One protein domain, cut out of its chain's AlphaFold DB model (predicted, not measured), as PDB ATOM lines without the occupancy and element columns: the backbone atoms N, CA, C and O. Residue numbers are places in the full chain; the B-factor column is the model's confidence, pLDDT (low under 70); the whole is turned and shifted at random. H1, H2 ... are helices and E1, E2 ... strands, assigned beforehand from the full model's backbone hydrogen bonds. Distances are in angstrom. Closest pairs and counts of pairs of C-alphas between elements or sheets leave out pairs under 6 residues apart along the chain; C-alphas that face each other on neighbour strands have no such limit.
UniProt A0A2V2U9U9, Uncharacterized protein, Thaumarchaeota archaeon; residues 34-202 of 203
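What this domain is: This is residues 34 to 202 of the 203 residues of an uncharacterized protein of Thaumarchaeota archaeon (UniProt A0A2V2U9U9). One strongly twisted sheet of seven strands runs through the domain, with H4, H5 and H6 on one face, where the sheet curls round H4 and H6, and with H1 on the other: three layers, helices on both faces of a sheet. H2, H3, H7 and H8 gather at one side, H3, H7 and H8 only grazing the sheet, and residues 127 to 132 of the long link between H5 and E5 stick out. The printed part has 169 residues, with eight named helices and seven named strands in the order E1 H1 H2 H3 E2 H4 E3 E4 H5 E5 E6 H6 E7 H7 H8. The sheet is mixed, in the order E1 E2 E7 E5 E6 E3 E4, and the class is mixed, helices and strands. The whole is compact, with a radius of gyration of the C-alphas of 15.7 A and spans of 44 by 40 by 29 A.

Where its parts are: In the order across the sheet, E1 is residues 36 to 40, with C-alpha 36 at (-49.123, -14.557, 16.997); E2 is residues 77 to 83, 19.3 A long; E7 is residues 182 to 189, 22.2 A; E5 is residues 145 to 151, 19.7 A; E6 is residues 156 to 161, 15.6 A; E3 is residues 97 to 101; and E4 is residues 114 to 117. Of the helices, H4 is residues 86 to 96, 16.2 A long; H5 is residues 118 to 125; and H6, the longest by residues, is residues 163 to 174, 16.5 A, with C-alpha 163 at (-45.881, -25.423, -0.949). H1 is residues 42 to 49, H2 residues 57 to 60, H3 residues 64 to 74, 15.4 A long, H7 residues 192 to 195, and H8 residues 197 to 200, with C-alpha 200 at (-34.508, -33.042, 8.227).

How they stand to each other: In the sheet E7 and E5 are parallel, with N 146 and O 183 2.9 A apart, within hydrogen-bond range. E2 is antiparallel to E7, with N 81 and O 184 at 2.8 A, and to the edge strand E1, with N 38 and O 80 at 2.9 A. E5 and E6 form a hairpin, with N 149 and O 158 at 2.9 A. E6 and E3 are parallel, with N 98 and O 157 at 2.8 A. E3 and the edge strand E4 form a hairpin, with N 99 and O 116 at 2.9 A. E4, H5 and E5 make a split strand-helix-strand unit, two strands of one sheet that are not neighbours with a helix between them along the chain; E6 and E3 are between E4 and E5 in the sheet, and the crossover is right-handed. H4 and H6 touch at a steep tilt of 55 degrees, opposite ways, H6 with residues 169 to 173 alone; the C-alphas of Cys 86 and Cys 173 are closest, 5.2 A apart. H5 is close to H6 but not clearly touching, the C-alphas of Ile 122 and Tyr 167 being closest at 6.1 A. H1 has a height over the sheet of 8.2 A. H1 and H3 touch, the C-alphas of Val 42 and Glu 68 being closest at 6.7 A. H3 and H7 touch, the closest C-alphas being those of Thr 74 and Val 194, 7.5 A apart. H2 and H3, and likewise H7 and H8, only just touch, with 3 pairs of C-alphas within 8 A each, and only at the corner; the closest C-alphas are Gly 58 and Val 67, 6.3 A, and Glu 193 and Ile 200, 5.2 A. Every O i to N i+4 pair is within hydrogen-bond range in H1, H3, H5 and H6, and 6 of 7 are in H4; H2, H7 and H8 are too short for such a pair.

The domain as a whole: The two C-alphas farthest apart are those of Ile 73 and Gln 129, 46.4 A. The printed part has no cut. The links E3 to E4, 12 residues, and H5 to E5, 19 residues, are long. The mean pLDDT of the printed part is 77.8, and 50 residues are under 70, among them residues 100 to 115, 125 to 142 and 197 to 202.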
ATOM      1  N   HIS A  34     -44.960  -9.247  16.216       70.88
ATOM      2  CA  HIS A  34     -44.609 -10.595  16.631       70.88
ATOM      3  C   HIS A  34     -45.663 -11.546  16.072       70.88
ATOM      4  O   HIS A  34     -46.864 -11.317  16.226       70.88
ATOM      5  N   LEU A  35     -45.206 -12.590  15.377       82.31
ATOM      6  CA  LEU A  35     -46.082 -13.643  14.887       82.31
ATOM      7  C   LEU A  35     -46.923 -14.143  16.061       82.31
ATOM      8  O   LEU A  35     -46.366 -14.602  17.060       82.31
ATOM      9  N   SER A  36     -48.245 -14.030  15.963       87.81
ATOM     10  CA  SER A  36     -49.123 -14.557  16.997       87.81
ATOM     11  C   SER A  36     -49.183 -16.072  16.853       87.81
ATOM     12  O   SER A  36     -49.297 -16.616  15.752       87.81
ATOM     13  N   TRP A  37     -49.058 -16.769  17.977       91.88
ATOM     14  CA  TRP A  37     -49.091 -18.221  18.000       91.88
ATOM     15  C   TRP A  37     -49.765 -18.741  19.263       91.88
ATOM     16  O   TRP A  37     -49.823 -18.060  20.286       91.88
ATOM     17  N   ARG A  38     -50.262 -19.974  19.181       94.50
ATOM     18  CA  ARG A  38     -50.765 -20.743  20.323       94.50
ATOM     19  C   ARG A  38     -50.302 -22.190  20.227       94.50
ATOM     20  O   ARG A  38     -50.196 -22.721  19.124       94.50
ATOM     21  N   GLU A  39     -50.019 -22.821  21.364       95.56
ATOM     22  CA  GLU A  39     -49.793 -24.270  21.385       95.56
ATOM     23  C   GLU A  39     -51.085 -24.989  20.953       95.56
ATOM     24  O   GLU A  39     -52.192 -24.551  21.278       95.56
ATOM     25  N   ILE A  40     -50.934 -26.070  20.190       95.00
ATOM     26  CA  ILE A  40     -52.024 -26.968  19.783       95.00
ATOM     27  C   ILE A  40     -51.645 -28.399  20.152       95.00
ATOM     28  O   ILE A  40     -50.474 -28.680  20.435       95.00
ATOM     29  N   SER A  41     -52.614 -29.315  20.138       92.81
ATOM     30  CA  SER A  41     -52.282 -30.715  20.375       92.81
ATOM     31  C   SER A  41     -51.483 -31.288  19.200       92.81
ATOM     32  O   SER A  41     -51.601 -30.862  18.048       92.81
ATOM     33  N   VAL A  42     -50.653 -32.286  19.495       89.38
ATOM     34  CA  VAL A  42     -49.952 -33.054  18.458       89.38
ATOM     35  C   VAL A  42     -50.957 -33.761  17.545       89.38
ATOM     36  O   VAL A  42     -50.716 -33.849  16.345       89.38
ATOM     37  N   ILE A  43     -52.106 -34.182  18.079       87.88
ATOM     38  CA  ILE A  43     -53.202 -34.761  17.297       87.88
ATOM     39  C   ILE A  43     -53.752 -33.759  16.279       87.88
ATOM     40  O   ILE A  43     -53.824 -34.102  15.104       87.88
ATOM     41  N   ASP A  44     -54.025 -32.510  16.670       89.44
ATOM     42  CA  ASP A  44     -54.502 -31.473  15.736       89.44
ATOM     43  C   ASP A  44     -53.501 -31.243  14.592       89.44
ATOM     44  O   ASP A  44     -53.881 -31.048  13.432       89.44
ATOM     45  N   TYR A  45     -52.202 -31.278  14.910       90.81
ATOM     46  CA  TYR A  45     -51.146 -31.214  13.904       90.81
ATOM     47  C   TYR A  45     -51.179 -32.431  12.975       90.81
ATOM     48  O   TYR A  45     -51.157 -32.259  11.756       90.81
ATOM     49  N   ILE A  46     -51.250 -33.645  13.533       85.75
ATOM     50  CA  ILE A  46     -51.287 -34.902  12.775       85.75
ATOM     51  C   ILE A  46     -52.484 -34.918  11.829       85.75
ATOM     52  O   ILE A  46     -52.308 -35.167  10.638       85.75
ATOM     53  N   GLU A  47     -53.676 -34.597  12.329       85.44
ATOM     54  CA  GLU A  47     -54.909 -34.528  11.545       85.44
ATOM     55  C   GLU A  47     -54.785 -33.518  10.401       85.44
ATOM     56  O   GLU A  47     -55.116 -33.829   9.253       85.44
ATOM     57  N   GLY A  48     -54.217 -32.339  10.678       83.75
ATOM     58  CA  GLY A  48     -53.914 -31.335   9.658       83.75
ATOM     59  C   GLY A  48     -52.899 -31.814   8.613       83.75
ATOM     60  O   GLY A  48     -53.025 -31.467   7.434       83.75
ATOM     61  N   ALA A  49     -51.938 -32.638   9.033       82.25
ATOM     62  CA  ALA A  49     -50.853 -33.186   8.227       82.25
ATOM     63  C   ALA A  49     -51.203 -34.497   7.494       82.25
ATOM     64  O   ALA A  49     -50.403 -34.955   6.679       82.25
ATOM     65  N   THR A  50     -52.382 -35.092   7.700       75.44
ATOM     66  CA  THR A  50     -52.803 -36.355   7.039       75.44
ATOM     67  C   THR A  50     -52.769 -36.306   5.508       75.44
ATOM     68  O   THR A  50     -52.671 -37.334   4.845       75.44
ATOM     69  N   ARG A  51     -52.842 -35.104   4.926       68.75
ATOM     70  CA  ARG A  51     -52.793 -34.868   3.473       68.75
ATOM     71  C   ARG A  51     -51.367 -34.734   2.929       68.75
ATOM     72  O   ARG A  51     -51.184 -34.621   1.716       68.75
ATOM     73  N   THR A  52     -50.364 -34.719   3.808       69.00
ATOM     74  CA  THR A  52     -48.956 -34.560   3.429       69.00
ATOM     75  C   THR A  52     -48.467 -35.773   2.646       69.00
ATOM     76  O   THR A  52     -48.784 -36.920   2.954       69.00
ATOM     77  N   ARG A  53     -47.639 -35.514   1.632       59.09
ATOM     78  CA  ARG A  53     -46.981 -36.554   0.822       59.09
ATOM     79  C   ARG A  53     -45.594 -36.935   1.350       59.09
ATOM     80  O   ARG A  53     -44.860 -37.643   0.673       59.09
ATOM     81  N   ILE A  54     -45.223 -36.408   2.516       60.72
ATOM     82  CA  ILE A  54     -43.904 -36.573   3.127       60.72
ATOM     83  C   ILE A  54     -43.855 -37.868   3.943       60.72
ATOM     84  O   ILE A  54     -44.859 -38.277   4.522       60.72
ATOM     85  N   ASN A  55     -42.693 -38.517   4.000       63.19
ATOM     86  CA  ASN A  55     -42.480 -39.697   4.834       63.19
ATOM     87  C   ASN A  55     -42.145 -39.263   6.264       63.19
ATOM     88  O   ASN A  55     -41.008 -38.933   6.584       63.19
ATOM     89  N   TRP A  56     -43.138 -39.298   7.141       71.12
ATOM     90  CA  TRP A  56     -42.966 -39.027   8.565       71.12
ATOM     91  C   TRP A  56     -43.732 -40.051   9.382       71.12
ATOM     92  O   TRP A  56     -44.577 -40.782   8.858       71.12
ATOM     93  N   ILE A  57     -43.428 -40.113  10.675       63.97
ATOM     94  CA  ILE A  57     -43.868 -41.236  11.498       63.97
ATOM     95  C   ILE A  57     -45.397 -41.409  11.549       63.97
ATOM     96  O   ILE A  57     -45.890 -42.534  11.557       63.97
ATOM     97  N   GLY A  58     -46.157 -40.312  11.481       58.09
ATOM     98  CA  GLY A  58     -47.622 -40.350  11.450       58.09
ATOM     99  C   GLY A  58     -48.222 -40.885  10.146       58.09
ATOM    100  O   GLY A  58     -49.348 -41.371  10.162       58.09
ATOM    101  N   ASN A  59     -47.470 -40.895   9.041       66.94
ATOM    102  CA  ASN A  59     -47.931 -41.432   7.756       66.94
ATOM    103  C   ASN A  59     -47.750 -42.959   7.624       66.94
ATOM    104  O   ASN A  59     -48.242 -43.549   6.664       66.94
ATOM    105  N   PHE A  60     -47.102 -43.634   8.582       64.44
ATOM    106  CA  PHE A  60     -46.881 -45.091   8.540       64.44
ATOM    107  C   PHE A  60     -48.022 -45.928   9.144       64.44
ATOM    108  O   PHE A  60     -47.811 -47.088   9.496       64.44
ATOM    109  N   ASN A  61     -49.232 -45.369   9.263       70.06
ATOM    110  CA  ASN A  61     -50.391 -46.039   9.868       70.06
ATOM    111  C   ASN A  61     -50.089 -46.569  11.288       70.06
ATOM    112  O   ASN A  61     -50.508 -47.657  11.688       70.06
ATOM    113  N   ILE A  62     -49.287 -45.801  12.028       74.50
ATOM    114  CA  ILE A  62     -48.907 -46.083  13.411       74.50
ATOM    115  C   ILE A  62     -50.052 -45.640  14.317       74.50
ATOM    116  O   ILE A  62     -50.707 -44.630  14.059       74.50
ATOM    117  N   LYS A  63     -50.303 -46.402  15.384       78.38
ATOM    118  CA  LYS A  63     -51.363 -46.062  16.333       78.38
ATOM    119  C   LYS A  63     -51.129 -44.662  16.936       78.38
ATOM    120  O   LYS A  63     -49.982 -44.350  17.269       78.38
ATOM    121  N   PRO A  64     -52.179 -43.834  17.105       78.19
ATOM    122  CA  PRO A  64     -52.037 -42.464  17.605       78.19
ATOM    123  C   PRO A  64     -51.270 -42.352  18.930       78.19
ATOM    124  O   PRO A  64     -50.399 -41.499  19.051       78.19
ATOM    125  N   ASP A  65     -51.503 -43.270  19.869       81.81
ATOM    126  CA  ASP A  65     -50.826 -43.333  21.173       81.81
ATOM    127  C   ASP A  65     -49.306 -43.530  21.047       81.81
ATOM    128  O   ASP A  65     -48.521 -42.957  21.804       81.81
ATOM    129  N   ILE A  66     -48.860 -44.320  20.069       83.31
ATOM    130  CA  ILE A  66     -47.434 -44.504  19.782       83.31
ATOM    131  C   ILE A  66     -46.847 -43.209  19.214       83.31
ATOM    132  O   ILE A  66     -45.766 -42.798  19.632       83.31
ATOM    133  N   VAL A  67     -47.551 -42.545  18.294       83.06
ATOM    134  CA  VAL A  67     -47.082 -41.281  17.705       83.06
ATOM    135  C   VAL A  67     -46.978 -40.192  18.774       83.06
ATOM    136  O   VAL A  67     -45.938 -39.544  18.880       83.06
ATOM    137  N   GLU A  68     -47.995 -40.029  19.617       85.38
ATOM    138  CA  GLU A  68     -47.970 -39.080  20.736       85.38
ATOM    139  C   GLU A  68     -46.812 -39.354  21.699       85.38
ATOM    140  O   GLU A  68     -46.098 -38.427  22.083       85.38
ATOM    141  N   ASN A  69     -46.567 -40.625  22.037       87.81
ATOM    142  CA  ASN A  69     -45.439 -41.012  22.884       87.81
ATOM    143  C   ASN A  69     -44.090 -40.650  22.256       87.81
ATOM    144  O   ASN A  69     -43.179 -40.220  22.965       87.81
ATOM    145  N   ILE A  70     -43.951 -40.779  20.936       88.25
ATOM    146  CA  ILE A  70     -42.730 -40.373  20.236       88.25
ATOM    147  C   ILE A  70     -42.539 -38.864  20.352       88.25
ATOM    148  O   ILE A  70     -41.466 -38.441  20.778       88.25
ATOM    149  N   PHE A  71     -43.576 -38.065  20.082       91.12
ATOM    150  CA  PHE A  71     -43.522 -36.608  20.255       91.12
ATOM    151  C   PHE A  71     -43.199 -36.208  21.701       91.12
ATOM    152  O   PHE A  71     -42.390 -35.308  21.935       91.12
ATOM    153  N   TYR A  72     -43.780 -36.905  22.679       92.44
ATOM    154  CA  TYR A  72     -43.507 -36.690  24.096       92.44
ATOM    155  C   TYR A  72     -42.035 -36.965  24.445       92.44
ATOM    156  O   TYR A  72     -41.360 -36.103  25.014       92.44
ATOM    157  N   ILE A  73     -41.504 -38.129  24.052       93.94
ATOM    158  CA  ILE A  73     -40.112 -38.533  24.316       93.94
ATOM    159  C   ILE A  73     -39.121 -37.592  23.620       93.94
ATOM    160  O   ILE A  73     -38.081 -37.243  24.191       93.94
ATOM    161  N   THR A  74     -39.428 -37.148  22.399       91.81
ATOM    162  CA  THR A  74     -38.584 -36.208  21.648       91.81
ATOM    163  C   THR A  74     -38.730 -34.766  22.127       91.81
ATOM    164  O   THR A  74     -37.958 -33.912  21.689       91.81
ATOM    165  N   LYS A  75     -39.673 -34.489  23.041       94.06
ATOM    166  CA  LYS A  75     -40.079 -33.139  23.463       94.06
ATOM    167  C   LYS A  75     -40.474 -32.257  22.275       94.06
ATOM    168  O   LYS A  75     -40.249 -31.045  22.293       94.06
ATOM    169  N   THR A  76     -41.035 -32.871  21.241       93.50
ATOM    170  CA  THR A  76     -41.561 -32.165  20.080       93.50
ATOM    171  C   THR A  76     -42.960 -31.662  20.393       93.50
ATOM    172  O   THR A  76     -43.792 -32.387  20.933       93.50
ATOM    173  N   LYS A  77     -43.219 -30.410  20.036       95.12
ATOM    174  CA  LYS A  77     -44.491 -29.733  20.266       95.12
ATOM    175  C   LYS A  77     -45.118 -29.304  18.948       95.12
ATOM    176  O   LYS A  77     -44.453 -29.260  17.915       95.12
ATOM    177  N   ALA A  78     -46.391 -28.945  19.008       95.38
ATOM    178  CA  ALA A  78     -47.106 -28.338  17.902       95.38
ATOM    179  C   ALA A  78     -47.642 -26.961  18.303       95.38
ATOM    180  O   ALA A  78     -48.017 -26.722  19.454       95.38
ATOM    181  N   ARG A  79     -47.677 -26.043  17.343       95.38
ATOM    182  CA  ARG A  79     -48.300 -24.725  17.492       95.38
ATOM    183  C   ARG A  79     -49.039 -24.331  16.224       95.38
ATOM    184  O   ARG A  79     -48.680 -24.751  15.129       95.38
ATOM    185  N   GLU A  80     -50.036 -23.481  16.382       95.00
ATOM    186  CA  GLU A  80     -50.658 -22.746  15.288       95.00
ATOM    187  C   GLU A  80     -50.086 -21.328  15.287       95.00
ATOM    188  O   GLU A  80     -50.120 -20.654  16.317       95.00
ATOM    189  N   VAL A  81     -49.553 -20.883  14.150       94.31
ATOM    190  CA  VAL A  81     -49.094 -19.507  13.916       94.31
ATOM    191  C   VAL A  81     -50.070 -18.825  12.967       94.31
ATOM    192  O   VAL A  81     -50.435 -19.405  11.943       94.31
ATOM    193  N   ILE A  82     -50.487 -17.603  13.285       93.25
ATOM    194  CA  ILE A  82     -51.405 -16.824  12.450       93.25
ATOM    195  C   ILE A  82     -50.611 -15.782  11.663       93.25
ATOM    196  O   ILE A  82     -49.857 -14.993  12.234       93.25
ATOM    197  N   ILE A  83     -50.796 -15.768  10.345       92.75
ATOM    198  CA  ILE A  83     -50.238 -14.753   9.450       92.75
ATOM    199  C   ILE A  83     -51.397 -13.940   8.887       92.75
ATOM    200  O   ILE A  83     -52.173 -14.440   8.077       92.75
ATOM    201  N   GLY A  84     -51.508 -12.685   9.306       91.06
ATOM    202  CA  GLY A  84     -52.538 -11.750   8.845       91.06
ATOM    203  C   GLY A  84     -52.037 -10.720   7.831       91.06
ATOM    204  O   GLY A  84     -52.817  -9.904   7.346       91.06
ATOM    205  N   SER A  85     -50.734 -10.702   7.529       92.00
ATOM    206  CA  SER A  85     -50.135  -9.677   6.672       92.00
ATOM    207  C   SER A  85     -48.928 -10.177   5.888       92.00
ATOM    208  O   SER A  85     -48.222 -11.101   6.296       92.00
ATOM    209  N   CYS A  86     -48.636  -9.495   4.781       91.44
ATOM    210  CA  CYS A  86     -47.451  -9.779   3.979       91.44
ATOM    211  C   CYS A  86     -46.142  -9.578   4.729       91.44
ATOM    212  O   CYS A  86     -45.191 -10.316   4.501       91.44
ATOM    213  N   ARG A  87     -46.106  -8.632   5.668       91.44
ATOM    214  CA  ARG A  87     -44.945  -8.414   6.525       91.44
ATOM    215  C   ARG A  87     -44.667  -9.624   7.418       91.44
ATOM    216  O   ARG A  87     -43.531 -10.080   7.496       91.44
ATOM    217  N   GLN A  88     -45.707 -10.157   8.058       91.56
ATOM    218  CA  GLN A  88     -45.611 -11.370   8.874       91.56
ATOM    219  C   GLN A  88     -45.226 -12.586   8.023       91.56
ATOM    220  O   GLN A  88     -44.386 -13.376   8.441       91.56
ATOM    221  N   TRP A  89     -45.785 -12.710   6.813       91.69
ATOM    222  CA  TRP A  89     -45.408 -13.764   5.868       91.69
ATOM    223  C   TRP A  89     -43.926 -13.685   5.486       91.69
ATOM    224  O   TRP A  89     -43.210 -14.681   5.553       91.69
ATOM    225  N   GLN A  90     -43.447 -12.493   5.127       89.62
ATOM    226  CA  GLN A  90     -42.054 -12.271   4.750       89.62
ATOM    227  C   GLN A  90     -41.102 -12.604   5.897       89.62
ATOM    228  O   GLN A  90     -40.151 -13.339   5.659       89.62
ATOM    229  N   ALA A  91     -41.397 -12.154   7.123       86.31
ATOM    230  CA  ALA A  91     -40.620 -12.517   8.310       86.31
ATOM    231  C   ALA A  91     -40.611 -14.040   8.537       86.31
ATOM    232  O   ALA A  91     -39.567 -14.650   8.745       86.31
ATOM    233  N   PHE A  92     -41.772 -14.691   8.413       87.81
ATOM    234  CA  PHE A  92     -41.879 -16.140   8.553       87.81
ATOM    235  C   PHE A  92     -41.001 -16.901   7.541       87.81
ATOM    236  O   PHE A  92     -40.361 -17.894   7.904       87.81
ATOM    237  N   VAL A  93     -40.974 -16.455   6.280       85.81
ATOM    238  CA  VAL A  93     -40.215 -17.100   5.198       85.81
ATOM    239  C   VAL A  93     -38.719 -16.815   5.293       85.81
ATOM    240  O   VAL A  93     -37.929 -17.756   5.183       85.81
ATOM    241  N   SER A  94     -38.333 -15.554   5.514       77.19
ATOM    242  CA  SER A  94     -36.932 -15.113   5.528       77.19
ATOM    243  C   SER A  94     -36.102 -15.789   6.609       77.19
ATOM    244  O   SER A  94     -34.910 -16.008   6.417       77.19
ATOM    245  N   ASP A  95     -36.731 -16.128   7.732       69.56
ATOM    246  CA  ASP A  95     -35.999 -16.567   8.915       69.56
ATOM    247  C   ASP A  95     -35.501 -18.009   8.813       69.56
ATOM    248  O   ASP A  95     -34.505 -18.354   9.448       69.56
ATOM    249  N   SER A  96     -36.211 -18.884   8.091       72.69
ATOM    250  CA  SER A  96     -35.909 -20.322   8.164       72.69
ATOM    251  C   SER A  96     -36.581 -21.234   7.131       72.69
ATOM    252  O   SER A  96     -36.412 -22.444   7.253       72.69
ATOM    253  N   CYS A  97     -37.350 -20.750   6.148       82.69
ATOM    254  CA  CYS A  97     -38.194 -21.643   5.338       82.69
ATOM    255  C   CYS A  97     -37.485 -22.280   4.129       82.69
ATOM    256  O   CYS A  97     -36.961 -21.592   3.253       82.69
ATOM    257  N   PHE A  98     -37.586 -23.605   4.029       80.62
ATOM    258  CA  PHE A  98     -37.092 -24.434   2.932       80.62
ATOM    259  C   PHE A  98     -38.243 -25.156   2.226       80.62
ATOM    260  O   PHE A  98     -39.227 -25.575   2.847       80.62
ATOM    261  N   SER A  99     -38.091 -25.314   0.913       73.94
ATOM    262  CA  SER A  99     -38.964 -26.141   0.083       73.94
ATOM    263  C   SER A  99     -38.426 -27.569  -0.005       73.94
ATOM    264  O   SER A  99     -37.215 -27.778  -0.073       73.94
ATOM    265  N   LEU A 100     -39.334 -28.545  -0.045       69.69
ATOM    266  CA  LEU A 100     -39.036 -29.902  -0.491       69.69
ATOM    267  C   LEU A 100     -39.735 -30.107  -1.833       69.69
ATOM    268  O   LEU A 100     -40.965 -30.072  -1.893       69.69
ATOM    269  N   HIS A 101     -38.972 -30.312  -2.904       63.09
ATOM    270  CA  HIS A 101     -39.542 -30.614  -4.214       63.09
ATOM    271  C   HIS A 101     -38.890 -31.838  -4.858       63.09
ATOM    272  O   HIS A 101     -37.747 -32.208  -4.581       63.09
ATOM    273  N   VAL A 102     -39.676 -32.490  -5.713       57.50
ATOM    274  CA  VAL A 102     -39.292 -33.694  -6.448       57.50
ATOM    275  C   VAL A 102     -38.382 -33.299  -7.606       57.50
ATOM    276  O   VAL A 102     -38.718 -32.401  -8.378       57.50
ATOM    277  N   ILE A 103     -37.241 -33.977  -7.739       59.50
ATOM    278  CA  ILE A 103     -36.412 -33.871  -8.943       59.50
ATOM    279  C   ILE A 103     -37.211 -34.495 -10.104       59.50
ATOM    280  O   ILE A 103     -37.702 -35.613  -9.934       59.50
ATOM    281  N   PRO A 104     -37.354 -33.818 -11.263       51.72
ATOM    282  CA  PRO A 104     -38.269 -34.211 -12.346       51.72
ATOM    283  C   PRO A 104     -38.139 -35.653 -12.864       51.72
ATOM    284  O   PRO A 104     -39.080 -36.176 -13.450       51.72
ATOM    285  N   GLU A 105     -36.994 -36.298 -12.649       55.38
ATOM    286  CA  GLU A 105     -36.657 -37.621 -13.188       55.38
ATOM    287  C   GLU A 105     -36.778 -38.757 -12.148       55.38
ATOM    288  O   GLU A 105     -36.470 -39.913 -12.438       55.38
ATOM    289  N   GLY A 106     -37.240 -38.458 -10.926       50.00
ATOM    290  CA  GLY A 106     -37.403 -39.432  -9.843       50.00
ATOM    291  C   GLY A 106     -38.833 -39.964  -9.680       50.00
ATOM    292  O   GLY A 106     -39.816 -39.245  -9.829       50.00
ATOM    293  N   ASN A 107     -38.964 -41.233  -9.277       43.62
ATOM    294  CA  ASN A 107     -40.183 -41.723  -8.623       43.62
ATOM    295  C   ASN A 107     -40.209 -41.180  -7.186       43.62
ATOM    296  O   ASN A 107     -39.177 -41.185  -6.517       43.62
ATOM    297  N   TRP A 108     -41.376 -40.778  -6.676       43.84
ATOM    298  CA  TRP A 108     -41.532 -40.315  -5.295       43.84
ATOM    299  C   TRP A 108     -41.043 -41.328  -4.236       43.84
ATOM    300  O   TRP A 108     -40.695 -40.955  -3.122       43.84
ATOM    301  N   LYS A 109     -40.970 -42.617  -4.585       42.31
ATOM    302  CA  LYS A 109     -40.415 -43.679  -3.729       42.31
ATOM    303  C   LYS A 109     -38.882 -43.706  -3.654       42.31
ATOM    304  O   LYS A 109     -38.348 -44.407  -2.803       42.31
ATOM    305  N   ASN A 110     -38.188 -42.958  -4.512       45.94
ATOM    306  CA  ASN A 110     -36.723 -42.932  -4.617       45.94
ATOM    307  C   ASN A 110     -36.108 -41.638  -4.028       45.94
ATOM    308  O   ASN A 110     -34.972 -41.303  -4.346       45.94
ATOM    309  N   LEU A 111     -36.874 -40.861  -3.251       49.47
ATOM    310  CA  LEU A 111     -36.622 -39.438  -3.002       49.47
ATOM    311  C   LEU A 111     -35.593 -39.135  -1.904       49.47
ATOM    312  O   LEU A 111     -35.943 -39.040  -0.729       49.47
ATOM    313  N   ASP A 112     -34.392 -38.763  -2.330       51.34
ATOM    314  CA  ASP A 112     -33.751 -37.562  -1.793       51.34
ATOM    315  C   ASP A 112     -34.369 -36.355  -2.521       51.34
ATOM    316  O   ASP A 112     -34.012 -36.030  -3.656       51.34
ATOM    317  N   GLY A 113     -35.390 -35.728  -1.927       55.22
ATOM    318  CA  GLY A 113     -35.949 -34.488  -2.473       55.22
ATOM    319  C   GLY A 113     -34.903 -33.369  -2.448       55.22
ATOM    320  O   GLY A 113     -34.132 -33.262  -1.490       55.22
ATOM    321  N   LYS A 114     -34.875 -32.504  -3.472       61.78
ATOM    322  CA  LYS A 114     -33.972 -31.347  -3.450       61.78
ATOM    323  C   LYS A 114     -34.527 -30.329  -2.457       61.78
ATOM    324  O   LYS A 114     -35.632 -29.809  -2.630       61.78
ATOM    325  N   LYS A 115     -33.754 -30.071  -1.405       69.06
ATOM    326  CA  LYS A 115     -34.044 -29.059  -0.391       69.06
ATOM    327  C   LYS A 115     -33.347 -27.770  -0.794       69.06
ATOM    328  O   LYS A 115     -32.139 -27.762  -1.009       69.06
ATOM    329  N   GLU A 116     -34.100 -26.690  -0.917       73.62
ATOM    330  CA  GLU A 116     -33.537 -25.363  -1.178       73.62
ATOM    331  C   GLU A 116     -34.366 -24.282  -0.472       73.62
ATOM    332  O   GLU A 116     -35.553 -24.525  -0.194       73.62
ATOM    333  N   PRO A 117     -33.767 -23.121  -0.137       79.81
ATOM    334  CA  PRO A 117     -34.494 -22.007   0.460       79.81
ATOM    335  C   PRO A 117     -35.760 -21.704  -0.337       79.81
ATOM    336  O   PRO A 117     -35.746 -21.703  -1.570       79.81
ATOM    337  N   LEU A 118     -36.874 -21.462   0.356       80.56
ATOM    338  CA  LEU A 118     -38.171 -21.282  -0.297       80.56
ATOM    339  C   LEU A 118     -38.126 -20.156  -1.339       80.56
ATOM    340  O   LEU A 118     -38.705 -20.287  -2.412       80.56
ATOM    341  N   THR A 119     -37.399 -19.078  -1.049       78.38
ATOM    342  CA  THR A 119     -37.181 -17.955  -1.970       78.38
ATOM    343  C   THR A 119     -36.515 -18.386  -3.273       78.38
ATOM    344  O   THR A 119     -36.938 -17.961  -4.349       78.38
ATOM    345  N   ASP A 120     -35.515 -19.260  -3.197       80.12
ATOM    346  CA  ASP A 120     -34.749 -19.722  -4.356       80.12
ATOM    347  C   ASP A 120     -35.588 -20.658  -5.220       80.12
ATOM    348  O   ASP A 120     -35.618 -20.521  -6.447       80.12
ATOM    349  N   TRP A 121     -36.355 -21.541  -4.578       80.56
ATOM    350  CA  TRP A 121     -37.320 -22.391  -5.265       80.56
ATOM    351  C   TRP A 121     -38.409 -21.574  -5.962       80.56
ATOM    352  O   TRP A 121     -38.710 -21.800  -7.131       80.56
ATOM    353  N   ILE A 122     -38.971 -20.567  -5.291       76.75
ATOM    354  CA  ILE A 122     -39.965 -19.670  -5.899       76.75
ATOM    355  C   ILE A 122     -39.381 -19.002  -7.148       76.75
ATOM    356  O   ILE A 122     -40.019 -18.994  -8.202       76.75
ATOM    357  N   ASN A 123     -38.146 -18.509  -7.069       76.62
ATOM    358  CA  ASN A 123     -37.462 -17.897  -8.205       76.62
ATOM    359  C   ASN A 123     -37.213 -18.889  -9.353       76.62
ATOM    360  O   ASN A 123     -37.317 -18.502 -10.522       76.62
ATOM    361  N   SER A 124     -36.916 -20.157  -9.049       73.44
ATOM    362  CA  SER A 124     -36.738 -21.204 -10.061       73.44
ATOM    363  C   SER A 124     -38.060 -21.552 -10.757       73.44
ATOM    364  O   SER A 124     -38.094 -21.651 -11.985       73.44
ATOM    365  N   GLN A 125     -39.169 -21.620 -10.014       68.75
ATOM    366  CA  GLN A 125     -40.505 -21.900 -10.555       68.75
ATOM    367  C   GLN A 125     -41.125 -20.718 -11.306       68.75
ATOM    368  O   GLN A 125     -41.840 -20.939 -12.280       68.75
ATOM    369  N   CYS A 126     -40.824 -19.469 -10.933       58.12
ATOM    370  CA  CYS A 126     -41.230 -18.273 -11.691       58.12
ATOM    371  C   CYS A 126     -40.744 -18.293 -13.151       58.12
ATOM    372  O   CYS A 126     -41.321 -17.609 -13.993       58.12
ATOM    373  N   ARG A 127     -39.687 -19.057 -13.458       54.97
ATOM    374  CA  ARG A 127     -39.199 -19.252 -14.832       54.97
ATOM    375  C   ARG A 127     -40.035 -20.261 -15.621       54.97
ATOM    376  O   ARG A 127     -39.967 -20.255 -16.848       54.97
ATOM    377  N   SER A 128     -40.825 -21.104 -14.949       53.84
ATOM    378  CA  SER A 128     -41.826 -21.943 -15.605       53.84
ATOM    379  C   SER A 128     -42.978 -21.043 -16.069       53.84
ATOM    380  O   SER A 128     -43.617 -20.348 -15.284       53.84
ATOM    381  N   GLN A 129     -43.181 -20.972 -17.382       51.56
ATOM    382  CA  GLN A 129     -44.016 -19.967 -18.050       51.56
ATOM    383  C   GLN A 129     -45.532 -20.180 -17.891       51.56
ATOM    384  O   GLN A 129     -46.292 -19.639 -18.690       51.56
ATOM    385  N   ASP A 130     -46.004 -20.953 -16.908       56.12
ATOM    386  CA  ASP A 130     -47.439 -21.162 -16.706       56.12
ATOM    387  C   ASP A 130     -47.988 -20.236 -15.600       56.12
ATOM    388  O   ASP A 130     -47.928 -20.557 -14.407       56.12
ATOM    389  N   PRO A 131     -48.575 -19.078 -15.963       55.53
ATOM    390  CA  PRO A 131     -49.143 -18.130 -15.011       55.53
ATOM    391  C   PRO A 131     -50.403 -18.649 -14.301       55.53
ATOM    392  O   PRO A 131     -50.953 -17.920 -13.473       55.53
ATOM    393  N   THR A 132     -50.904 -19.849 -14.617       55.84
ATOM    394  CA  THR A 132     -52.127 -20.430 -14.035       55.84
ATOM    395  C   THR A 132     -51.866 -21.435 -12.910       55.84
ATOM    396  O   THR A 132     -52.771 -21.682 -12.101       55.84
ATOM    397  N   LEU A 133     -50.638 -21.956 -12.791       52.41
ATOM    398  CA  LEU A 133     -50.273 -22.933 -11.756       52.41
ATOM    399  C   LEU A 133     -50.401 -22.369 -10.335       52.41
ATOM    400  O   LEU A 133     -50.703 -23.111  -9.403       52.41
ATOM    401  N   PHE A 134     -50.257 -21.049 -10.171       57.62
ATOM    402  CA  PHE A 134     -50.141 -20.426  -8.851       57.62
ATOM    403  C   PHE A 134     -50.909 -19.106  -8.700       57.62
ATOM    404  O   PHE A 134     -50.437 -18.172  -8.048       57.62
ATOM    405  N   LYS A 135     -52.087 -18.983  -9.325       57.50
ATOM    406  CA  LYS A 135     -52.930 -17.801  -9.102       57.50
ATOM    407  C   LYS A 135     -53.532 -17.822  -7.703       57.50
ATOM    408  O   LYS A 135     -54.125 -18.814  -7.285       57.50
ATOM    409  N   PHE A 136     -53.419 -16.681  -7.033       56.62
ATOM    410  CA  PHE A 136     -54.217 -16.335  -5.871       56.62
ATOM    411  C   PHE A 136     -55.657 -16.065  -6.342       56.62
ATOM    412  O   PHE A 136     -56.060 -14.922  -6.540       56.62
ATOM    413  N   ASP A 137     -56.413 -17.122  -6.637       57.47
ATOM    414  CA  ASP A 137     -57.865 -17.027  -6.732       57.47
ATOM    415  C   ASP A 137     -58.438 -17.408  -5.361       57.47
ATOM    416  O   ASP A 137     -58.019 -18.385  -4.745       57.47
ATOM    417  N   GLY A 138     -59.358 -16.607  -4.820       54.69
ATOM    418  CA  GLY A 138     -59.897 -16.828  -3.470       54.69
ATOM    419  C   GLY A 138     -60.566 -18.198  -3.271       54.69
ATOM    420  O   GLY A 138     -60.874 -18.553  -2.141       54.69
ATOM    421  N   LYS A 139     -60.770 -18.971  -4.351       58.22
ATOM    422  CA  LYS A 139     -61.338 -20.326  -4.345       58.22
ATOM    423  C   LYS A 139     -60.297 -21.413  -4.042       58.22
ATOM    424  O   LYS A 139     -60.598 -22.350  -3.315       58.22
ATOM    425  N   ARG A 140     -59.053 -21.308  -4.530       53.47
ATOM    426  CA  ARG A 140     -57.975 -22.277  -4.214       53.47
ATOM    427  C   ARG A 140     -57.423 -22.141  -2.789       53.47
ATOM    428  O   ARG A 140     -56.676 -23.008  -2.342       53.47
ATOM    429  N   PHE A 141     -57.803 -21.075  -2.087       56.25
ATOM    430  CA  PHE A 141     -57.450 -20.787  -0.697       56.25
ATOM    431  C   PHE A 141     -58.562 -21.136   0.308       56.25
ATOM    432  O   PHE A 141     -58.500 -20.708   1.455       56.25
ATOM    433  N   GLU A 142     -59.561 -21.945  -0.067       60.28
ATOM    434  CA  GLU A 142     -60.572 -22.429   0.894       60.28
ATOM    435  C   GLU A 142     -59.934 -23.112   2.119       60.28
ATOM    436  O   GLU A 142     -60.440 -22.999   3.235       60.28
ATOM    437  N   ASP A 143     -58.766 -23.737   1.934       70.06
ATOM    438  CA  ASP A 143     -57.910 -24.203   3.021       70.06
ATOM    439  C   ASP A 143     -56.719 -23.256   3.232       70.06
ATOM    440  O   ASP A 143     -55.639 -23.423   2.654       70.06
ATOM    441  N   ASN A 144     -56.919 -22.245   4.081       82.12
ATOM    442  CA  ASN A 144     -55.908 -21.266   4.499       82.12
ATOM    443  C   ASN A 144     -54.889 -21.865   5.487       82.12
ATOM    444  O   ASN A 144     -54.593 -21.266   6.522       82.12
ATOM    445  N   LYS A 145     -54.377 -23.069   5.203       89.19
ATOM    446  CA  LYS A 145     -53.430 -23.787   6.060       89.19
ATOM    447  C   LYS A 145     -52.137 -24.138   5.332       89.19
ATOM    448  O   LYS A 145     -52.140 -24.628   4.200       89.19
ATOM    449  N   ILE A 146     -51.017 -23.930   6.007       91.06
ATOM    450  CA  ILE A 146     -49.702 -24.455   5.625       91.06
ATOM    451  C   ILE A 146     -49.221 -25.329   6.776       91.06
ATOM    452  O   ILE A 146     -49.379 -24.963   7.939       91.06
ATOM    453  N   ILE A 147     -48.663 -26.492   6.463       91.06
ATOM    454  CA  ILE A 147     -48.118 -27.390   7.478       91.06
ATOM    455  C   ILE A 147     -46.604 -27.317   7.380       91.06
ATOM    456  O   ILE A 147     -46.037 -27.474   6.294       91.06
ATOM    457  N   THR A 148     -45.945 -27.078   8.505       92.06
ATOM    458  CA  THR A 148     -44.489 -26.986   8.576       92.06
ATOM    459  C   THR A 148     -43.918 -27.851   9.682       92.06
ATOM    460  O   THR A 148     -44.621 -28.311  10.588       92.06
ATOM    461  N   THR A 149     -42.615 -28.082   9.600       90.81
ATOM    462  CA  THR A 149     -41.837 -28.607  10.712       90.81
ATOM    463  C   THR A 149     -40.568 -27.787  10.918       90.81
ATOM    464  O   THR A 149     -39.936 -27.389   9.943       90.81
ATOM    465  N   PHE A 150     -40.215 -27.482  12.165       91.19
ATOM    466  CA  PHE A 150     -39.136 -26.569  12.527       91.19
ATOM    467  C   PHE A 150     -38.143 -27.204  13.500       91.19
ATOM    468  O   PHE A 150     -38.442 -27.426  14.676       91.19
ATOM    469  N   ASP A 151     -36.927 -27.434  13.015       88.06
ATOM    470  CA  ASP A 151     -35.789 -27.839  13.833       88.06
ATOM    471  C   ASP A 151     -35.211 -26.607  14.541       88.06
ATOM    472  O   ASP A 151     -34.618 -25.720  13.913       88.06
ATOM    473  N   ILE A 152     -35.380 -26.553  15.863       87.94
ATOM    474  CA  ILE A 152     -34.958 -25.402  16.674       87.94
ATOM    475  C   ILE A 152     -33.435 -25.300  16.813       87.94
ATOM    476  O   ILE A 152     -32.924 -24.209  17.058       87.94
ATOM    477  N   ILE A 153     -32.713 -26.417  16.674       84.62
ATOM    478  CA  ILE A 153     -31.251 -26.458  16.798       84.62
ATOM    479  C   ILE A 153     -30.628 -25.954  15.503       84.62
ATOM    480  O   ILE A 153     -29.769 -25.073  15.529       84.62
ATOM    481  N   LYS A 154     -31.102 -26.465  14.364       81.38
ATOM    482  CA  LYS A 154     -30.634 -26.033  13.041       81.38
ATOM    483  C   LYS A 154     -31.189 -24.674  12.630       81.38
ATOM    484  O   LYS A 154     -30.649 -24.067  11.710       81.38
ATOM    485  N   LYS A 155     -32.261 -24.213  13.286       83.44
ATOM    486  CA  LYS A 155     -33.059 -23.042  12.891       83.44
ATOM    487  C   LYS A 155     -33.567 -23.164  11.450       83.44
ATOM    488  O   LYS A 155     -33.556 -22.198  10.695       83.44
ATOM    489  N   LYS A 156     -34.009 -24.364  11.067       82.69
ATOM    490  CA  LYS A 156     -34.511 -24.661   9.716       82.69
ATOM    491  C   LYS A 156     -35.944 -25.147   9.784       82.69
ATOM    492  O   LYS A 156     -36.277 -26.008  10.597       82.69
ATOM    493  N   ARG A 157     -36.787 -24.590   8.923       88.81
ATOM    494  CA  ARG A 157     -38.199 -24.922   8.779       88.81
ATOM    495  C   ARG A 157     -38.442 -25.538   7.413       88.81
ATOM    496  O   ARG A 157     -38.105 -24.942   6.397       88.81
ATOM    497  N   LEU A 158     -39.081 -26.693   7.383       86.75
ATOM    498  CA  LEU A 158     -39.522 -27.343   6.160       86.75
ATOM    499  C   LEU A 158     -41.026 -27.157   5.982       86.75
ATOM    500  O   LEU A 158     -41.794 -27.377   6.920       86.75
ATOM    501  N   ILE A 159     -41.451 -26.784   4.775       87.19
ATOM    502  CA  ILE A 159     -42.866 -26.822   4.393       87.19
ATOM    503  C   ILE A 159     -43.222 -28.250   3.995       87.19
ATOM    504  O   ILE A 159     -42.718 -28.752   2.992       87.19
ATOM    505  N   VAL A 160     -44.092 -28.890   4.781       84.00
ATOM    506  CA  VAL A 160     -44.486 -30.292   4.580       84.00
ATOM    507  C   VAL A 160     -45.798 -30.450   3.814       84.00
ATOM    508  O   VAL A 160     -45.997 -31.447   3.121       84.00
ATOM    509  N   ASP A 161     -46.670 -29.443   3.881       84.44
ATOM    510  CA  ASP A 161     -47.819 -29.282   2.987       84.44
ATOM    511  C   ASP A 161     -48.106 -27.796   2.737       84.44
ATOM    512  O   ASP A 161     -47.853 -26.935   3.582       84.44
ATOM    513  N   GLY A 162     -48.664 -27.496   1.566       84.12
ATOM    514  CA  GLY A 162     -49.028 -26.140   1.169       84.12
ATOM    515  C   GLY A 162     -47.931 -25.383   0.424       84.12
ATOM    516  O   GLY A 162     -47.981 -24.160   0.379       84.12
ATOM    517  N   LEU A 163     -46.972 -26.071  -0.207       83.25
ATOM    518  CA  LEU A 163     -45.881 -25.423  -0.949       83.25
ATOM    519  C   LEU A 163     -46.387 -24.498  -2.077       83.25
ATOM    520  O   LEU A 163     -45.903 -23.380  -2.236       83.25
ATOM    521  N   HIS A 164     -47.418 -24.913  -2.820       79.69
ATOM    522  CA  HIS A 164     -48.035 -24.071  -3.856       79.69
ATOM    523  C   HIS A 164     -48.757 -22.850  -3.262       79.69
ATOM    524  O   HIS A 164     -48.725 -21.768  -3.847       79.69
ATOM    525  N   ARG A 165     -49.381 -23.008  -2.084       85.06
ATOM    526  CA  ARG A 165     -50.008 -21.897  -1.350       85.06
ATOM    527  C   ARG A 165     -48.944 -20.911  -0.875       85.06
ATOM    528  O   ARG A 165     -49.104 -19.714  -1.080       85.06
ATOM    529  N   ALA A 166     -47.834 -21.415  -0.336       87.56
ATOM    530  CA  ALA A 166     -46.687 -20.613   0.072       87.56
ATOM    531  C   ALA A 166     -46.114 -19.793  -1.096       87.56
ATOM    532  O   ALA A 166     -45.865 -18.599  -0.946       87.56
ATOM    533  N   TYR A 167     -45.983 -20.397  -2.282       84.69
ATOM    534  CA  TYR A 167     -45.592 -19.676  -3.496       84.69
ATOM    535  C   TYR A 167     -46.582 -18.557  -3.837       84.69
ATOM    536  O   TYR A 167     -46.179 -17.413  -4.045       84.69
ATOM    537  N   ALA A 168     -47.879 -18.877  -3.905       83.38
ATOM    538  CA  ALA A 168     -48.901 -17.913  -4.304       83.38
ATOM    539  C   ALA A 168     -48.991 -16.736  -3.316       83.38
ATOM    540  O   ALA A 168     -49.132 -15.593  -3.747       83.38
ATOM    541  N   LEU A 169     -48.827 -17.001  -2.015       87.12
ATOM    542  CA  LEU A 169     -48.730 -15.977  -0.970       87.12
ATOM    543  C   LEU A 169     -47.494 -15.099  -1.146       87.12
ATOM    544  O   LEU A 169     -47.609 -13.877  -1.118       87.12
ATOM    545  N   GLN A 170     -46.323 -15.699  -1.378       88.31
ATOM    546  CA  GLN A 170     -45.101 -14.930  -1.596       88.31
ATOM    547  C   GLN A 170     -45.230 -14.014  -2.811       88.31
ATOM    548  O   GLN A 170     -44.848 -12.847  -2.740       88.31
ATOM    549  N   LYS A 171     -45.784 -14.527  -3.914       84.88
ATOM    550  CA  LYS A 171     -46.008 -13.742  -5.127       84.88
ATOM    551  C   LYS A 171     -46.976 -12.590  -4.869       84.88
ATOM    552  O   LYS A 171     -46.632 -11.453  -5.163       84.88
ATOM    553  N   ALA A 172     -48.120 -12.864  -4.238       85.25
ATOM    554  CA  ALA A 172     -49.082 -11.831  -3.860       85.25
ATOM    555  C   ALA A 172     -48.429 -10.733  -3.003       85.25
ATOM    556  O   ALA A 172     -48.621  -9.549  -3.266       85.25
ATOM    557  N   CYS A 173     -47.592 -11.113  -2.038       88.56
ATOM    558  CA  CYS A 173     -46.891 -10.153  -1.195       88.56
ATOM    559  C   CYS A 173     -45.821  -9.341  -1.920       88.56
ATOM    560  O   CYS A 173     -45.673  -8.155  -1.632       88.56
ATOM    561  N   ASN A 174     -45.102  -9.943  -2.867       86.50
ATOM    562  CA  ASN A 174     -44.154  -9.221  -3.715       86.50
ATOM    563  C   ASN A 174     -44.871  -8.232  -4.650       86.50
ATOM    564  O   ASN A 174     -44.361  -7.141  -4.887       86.50
ATOM    565  N   ASP A 175     -46.070  -8.586  -5.116       85.75
ATOM    566  CA  ASP A 175     -46.916  -7.752  -5.975       85.75
ATOM    567  C   ASP A 175     -47.683  -6.665  -5.184       85.75
ATOM    568  O   ASP A 175     -48.466  -5.907  -5.758       85.75
ATOM    569  N   GLY A 176     -47.496  -6.579  -3.860       85.94
ATOM    570  CA  GLY A 176     -48.191  -5.620  -2.993       85.94
ATOM    571  C   GLY A 176     -49.684  -5.916  -2.798       85.94
ATOM    572  O   GLY A 176     -50.441  -5.051  -2.353       85.94
ATOM    573  N   ILE A 177     -50.126  -7.131  -3.123       87.25
ATOM    574  CA  ILE A 177     -51.511  -7.578  -2.978       87.25
ATOM    575  C   ILE A 177     -51.756  -7.982  -1.522       87.25
ATOM    576  O   ILE A 177     -50.975  -8.711  -0.909       87.25
ATOM    577  N   LYS A 178     -52.886  -7.539  -0.959       86.31
ATOM    578  CA  LYS A 178     -53.311  -7.948   0.382       86.31
ATOM    579  C   LYS A 178     -53.622  -9.448   0.407       86.31
ATOM    580  O   LYS A 178     -54.455  -9.918  -0.365       86.31
ATOM    581  N   ILE A 179     -53.000 -10.167   1.338       87.06
ATOM    582  CA  ILE A 179     -53.276 -11.587   1.586       87.06
ATOM    583  C   ILE A 179     -54.394 -11.774   2.627       87.06
ATOM    584  O   ILE A 179     -54.611 -10.886   3.460       87.06
ATOM    585  N   PRO A 180     -55.118 -12.904   2.591       86.50
ATOM    586  CA  PRO A 180     -56.020 -13.308   3.658       86.50
ATOM    587  C   PRO A 180     -55.222 -13.730   4.891       86.50
ATOM    588  O   PRO A 180     -54.019 -13.989   4.821       86.50
ATOM    589  N   GLU A 181     -55.923 -13.853   6.012       89.25
ATOM    590  CA  GLU A 181     -55.371 -14.537   7.172       89.25
ATOM    591  C   GLU A 181     -55.133 -16.017   6.843       89.25
ATOM    592  O   GLU A 181     -56.022 -16.697   6.319       89.25
ATOM    593  N   LEU A 182     -53.940 -16.519   7.162       91.12
ATOM    594  CA  LEU A 182     -53.613 -17.936   7.067       91.12
ATOM    595  C   LEU A 182     -53.096 -18.498   8.390       91.12
ATOM    596  O   LEU A 182     -52.528 -17.796   9.229       91.12
ATOM    597  N   LYS A 183     -53.270 -19.805   8.533       93.06
ATOM    598  CA  LYS A 183     -52.824 -20.599   9.669       93.06
ATOM    599  C   LYS A 183     -51.643 -21.455   9.256       93.06
ATOM    600  O   LYS A 183     -51.663 -22.103   8.211       93.06
ATOM    601  N   ILE A 184     -50.630 -21.499  10.100       93.62
ATOM    602  CA  ILE A 184     -49.496 -22.394   9.932       93.62
ATOM    603  C   ILE A 184     -49.501 -23.369  11.094       93.62
ATOM    604  O   ILE A 184     -49.336 -22.954  12.238       93.62
ATOM    605  N   LEU A 185     -49.710 -24.653  10.808       94.62
ATOM    606  CA  LEU A 185     -49.545 -25.705  11.807       94.62
ATOM    607  C   LEU A 185     -48.075 -26.117  11.788       94.62
ATOM    608  O   LEU A 185     -47.602 -26.701  10.815       94.62
ATOM    609  N   ASP A 186     -47.349 -25.762  12.840       93.69
ATOM    610  CA  ASP A 186     -45.901 -25.918  12.934       93.69
ATOM    611  C   ASP A 186     -45.563 -26.950  14.012       93.69
ATOM    612  O   ASP A 186     -45.874 -26.761  15.191       93.69
ATOM    613  N   CYS A 187     -44.917 -28.040  13.607       93.56
ATOM    614  CA  CYS A 187     -44.348 -29.036  14.512       93.56
ATOM    615  C   CYS A 187     -42.883 -28.693  14.778       93.56
ATOM    616  O   CYS A 187     -42.086 -28.665  13.844       93.56
ATOM    617  N   TYR A 188     -42.508 -28.432  16.028       93.69
ATOM    618  CA  TYR A 188     -41.192 -27.893  16.364       93.69
ATOM    619  C   TYR A 188     -40.540 -28.593  17.557       93.69
ATOM    620  O   TYR A 188     -41.200 -29.008  18.512       93.69
ATOM    621  N   GLY A 189     -39.216 -28.722  17.509       93.62
ATOM    622  CA  GLY A 189     -38.440 -29.424  18.529       93.62
ATOM    623  C   GLY A 189     -36.964 -29.540  18.161       93.62
ATOM    624  O   GLY A 189     -36.551 -29.150  17.072       93.62
ATOM    625  N   SER A 190     -36.158 -30.066  19.084       90.31
ATOM    626  CA  SER A 190     -34.719 -30.304  18.870       90.31
ATOM    627  C   SER A 190     -34.392 -31.678  18.295       90.31
ATOM    628  O   SER A 190     -33.232 -31.940  18.005       90.31
ATOM    629  N   LYS A 191     -35.400 -32.550  18.190       89.88
ATOM    630  CA  LYS A 191     -35.296 -33.920  17.679       89.88
ATOM    631  C   LYS A 191     -36.320 -34.184  16.574       89.88
ATOM    632  O   LYS A 191     -36.942 -35.246  16.518       89.88
ATOM    633  N   ILE A 192     -36.582 -33.173  15.746       87.38
ATOM    634  CA  ILE A 192     -37.589 -33.255  14.679       87.38
ATOM    635  C   ILE A 192     -37.244 -34.343  13.672       87.38
ATOM    636  O   ILE A 192     -38.129 -34.984  13.113       87.38
ATOM    637  N   GLU A 193     -35.965 -34.614  13.493       81.31
ATOM    638  CA  GLU A 193     -35.468 -35.683  12.654       81.31
ATOM    639  C   GLU A 193     -35.902 -37.087  13.087       81.31
ATOM    640  O   GLU A 193     -35.915 -37.994  12.269       81.31
ATOM    641  N   VAL A 194     -36.315 -37.291  14.339       83.88
ATOM    642  CA  VAL A 194     -36.908 -38.572  14.759       83.88
ATOM    643  C   VAL A 194     -38.310 -38.752  14.161       83.88
ATOM    644  O   VAL A 194     -38.739 -39.871  13.889       83.88
ATOM    645  N   ILE A 195     -39.023 -37.648  13.938       81.81
ATOM    646  CA  ILE A 195     -40.388 -37.625  13.395       81.81
ATOM    647  C   ILE A 195     -40.348 -37.556  11.863       81.81
ATOM    648  O   ILE A 195     -41.151 -38.218  11.204       81.81
ATOM    649  N   PHE A 196     -39.381 -36.813  11.313       76.56
ATOM    650  CA  PHE A 196     -39.134 -36.593   9.884       76.56
ATOM    651  C   PHE A 196     -37.708 -37.050   9.494       76.56
ATOM    652  O   PHE A 196     -36.840 -36.215   9.195       76.56
ATOM    653  N   PRO A 197     -37.428 -38.367   9.520       67.25
ATOM    654  CA  PRO A 197     -36.070 -38.910   9.383       67.25
ATOM    655  C   PRO A 197     -35.444 -38.677   8.010       67.25
ATOM    656  O   PRO A 197     -34.251 -38.391   7.915       67.25
ATOM    657  N   CYS A 198     -36.237 -38.735   6.944       63.59
ATOM    658  CA  CYS A 198     -35.748 -38.541   5.578       63.59
ATOM    659  C   CYS A 198     -35.577 -37.051   5.228       63.59
ATOM    660  O   CYS A 198     -34.745 -36.666   4.402       63.59
ATOM    661  N   ASP A 199     -36.330 -36.171   5.889       64.12
ATOM    662  CA  ASP A 199     -36.494 -34.800   5.418       64.12
ATOM    663  C   ASP A 199     -35.606 -33.795   6.156       64.12
ATOM    664  O   ASP A 199     -35.122 -32.849   5.539       64.12
ATOM    665  N   ILE A 200     -35.279 -34.020   7.430       56.81
ATOM    666  CA  ILE A 200     -34.508 -33.042   8.227       56.81
ATOM    667  C   ILE A 200     -33.004 -33.317   8.250       56.81
ATOM    668  O   ILE A 200     -32.210 -32.389   8.422       56.81
ATOM    669  N   HIS A 201     -32.563 -34.566   8.069       54.62
ATOM    670  CA  HIS A 201     -31.137 -34.914   8.161       54.62
ATOM    671  C   HIS A 201     -30.257 -34.166   7.151       54.62
ATOM    672  O   HIS A 201     -29.141 -33.786   7.489       54.62
ATOM    673  N   GLN A 202     -30.780 -33.895   5.958       52.16
ATOM    674  CA  GLN A 202     -30.043 -33.239   4.873       52.16
ATOM    675  C   GLN A 202     -30.291 -31.722   4.791       52.16
ATOM    676  O   GLN A 202     -29.856 -31.107   3.821       52.16
TER     677      GLN A 202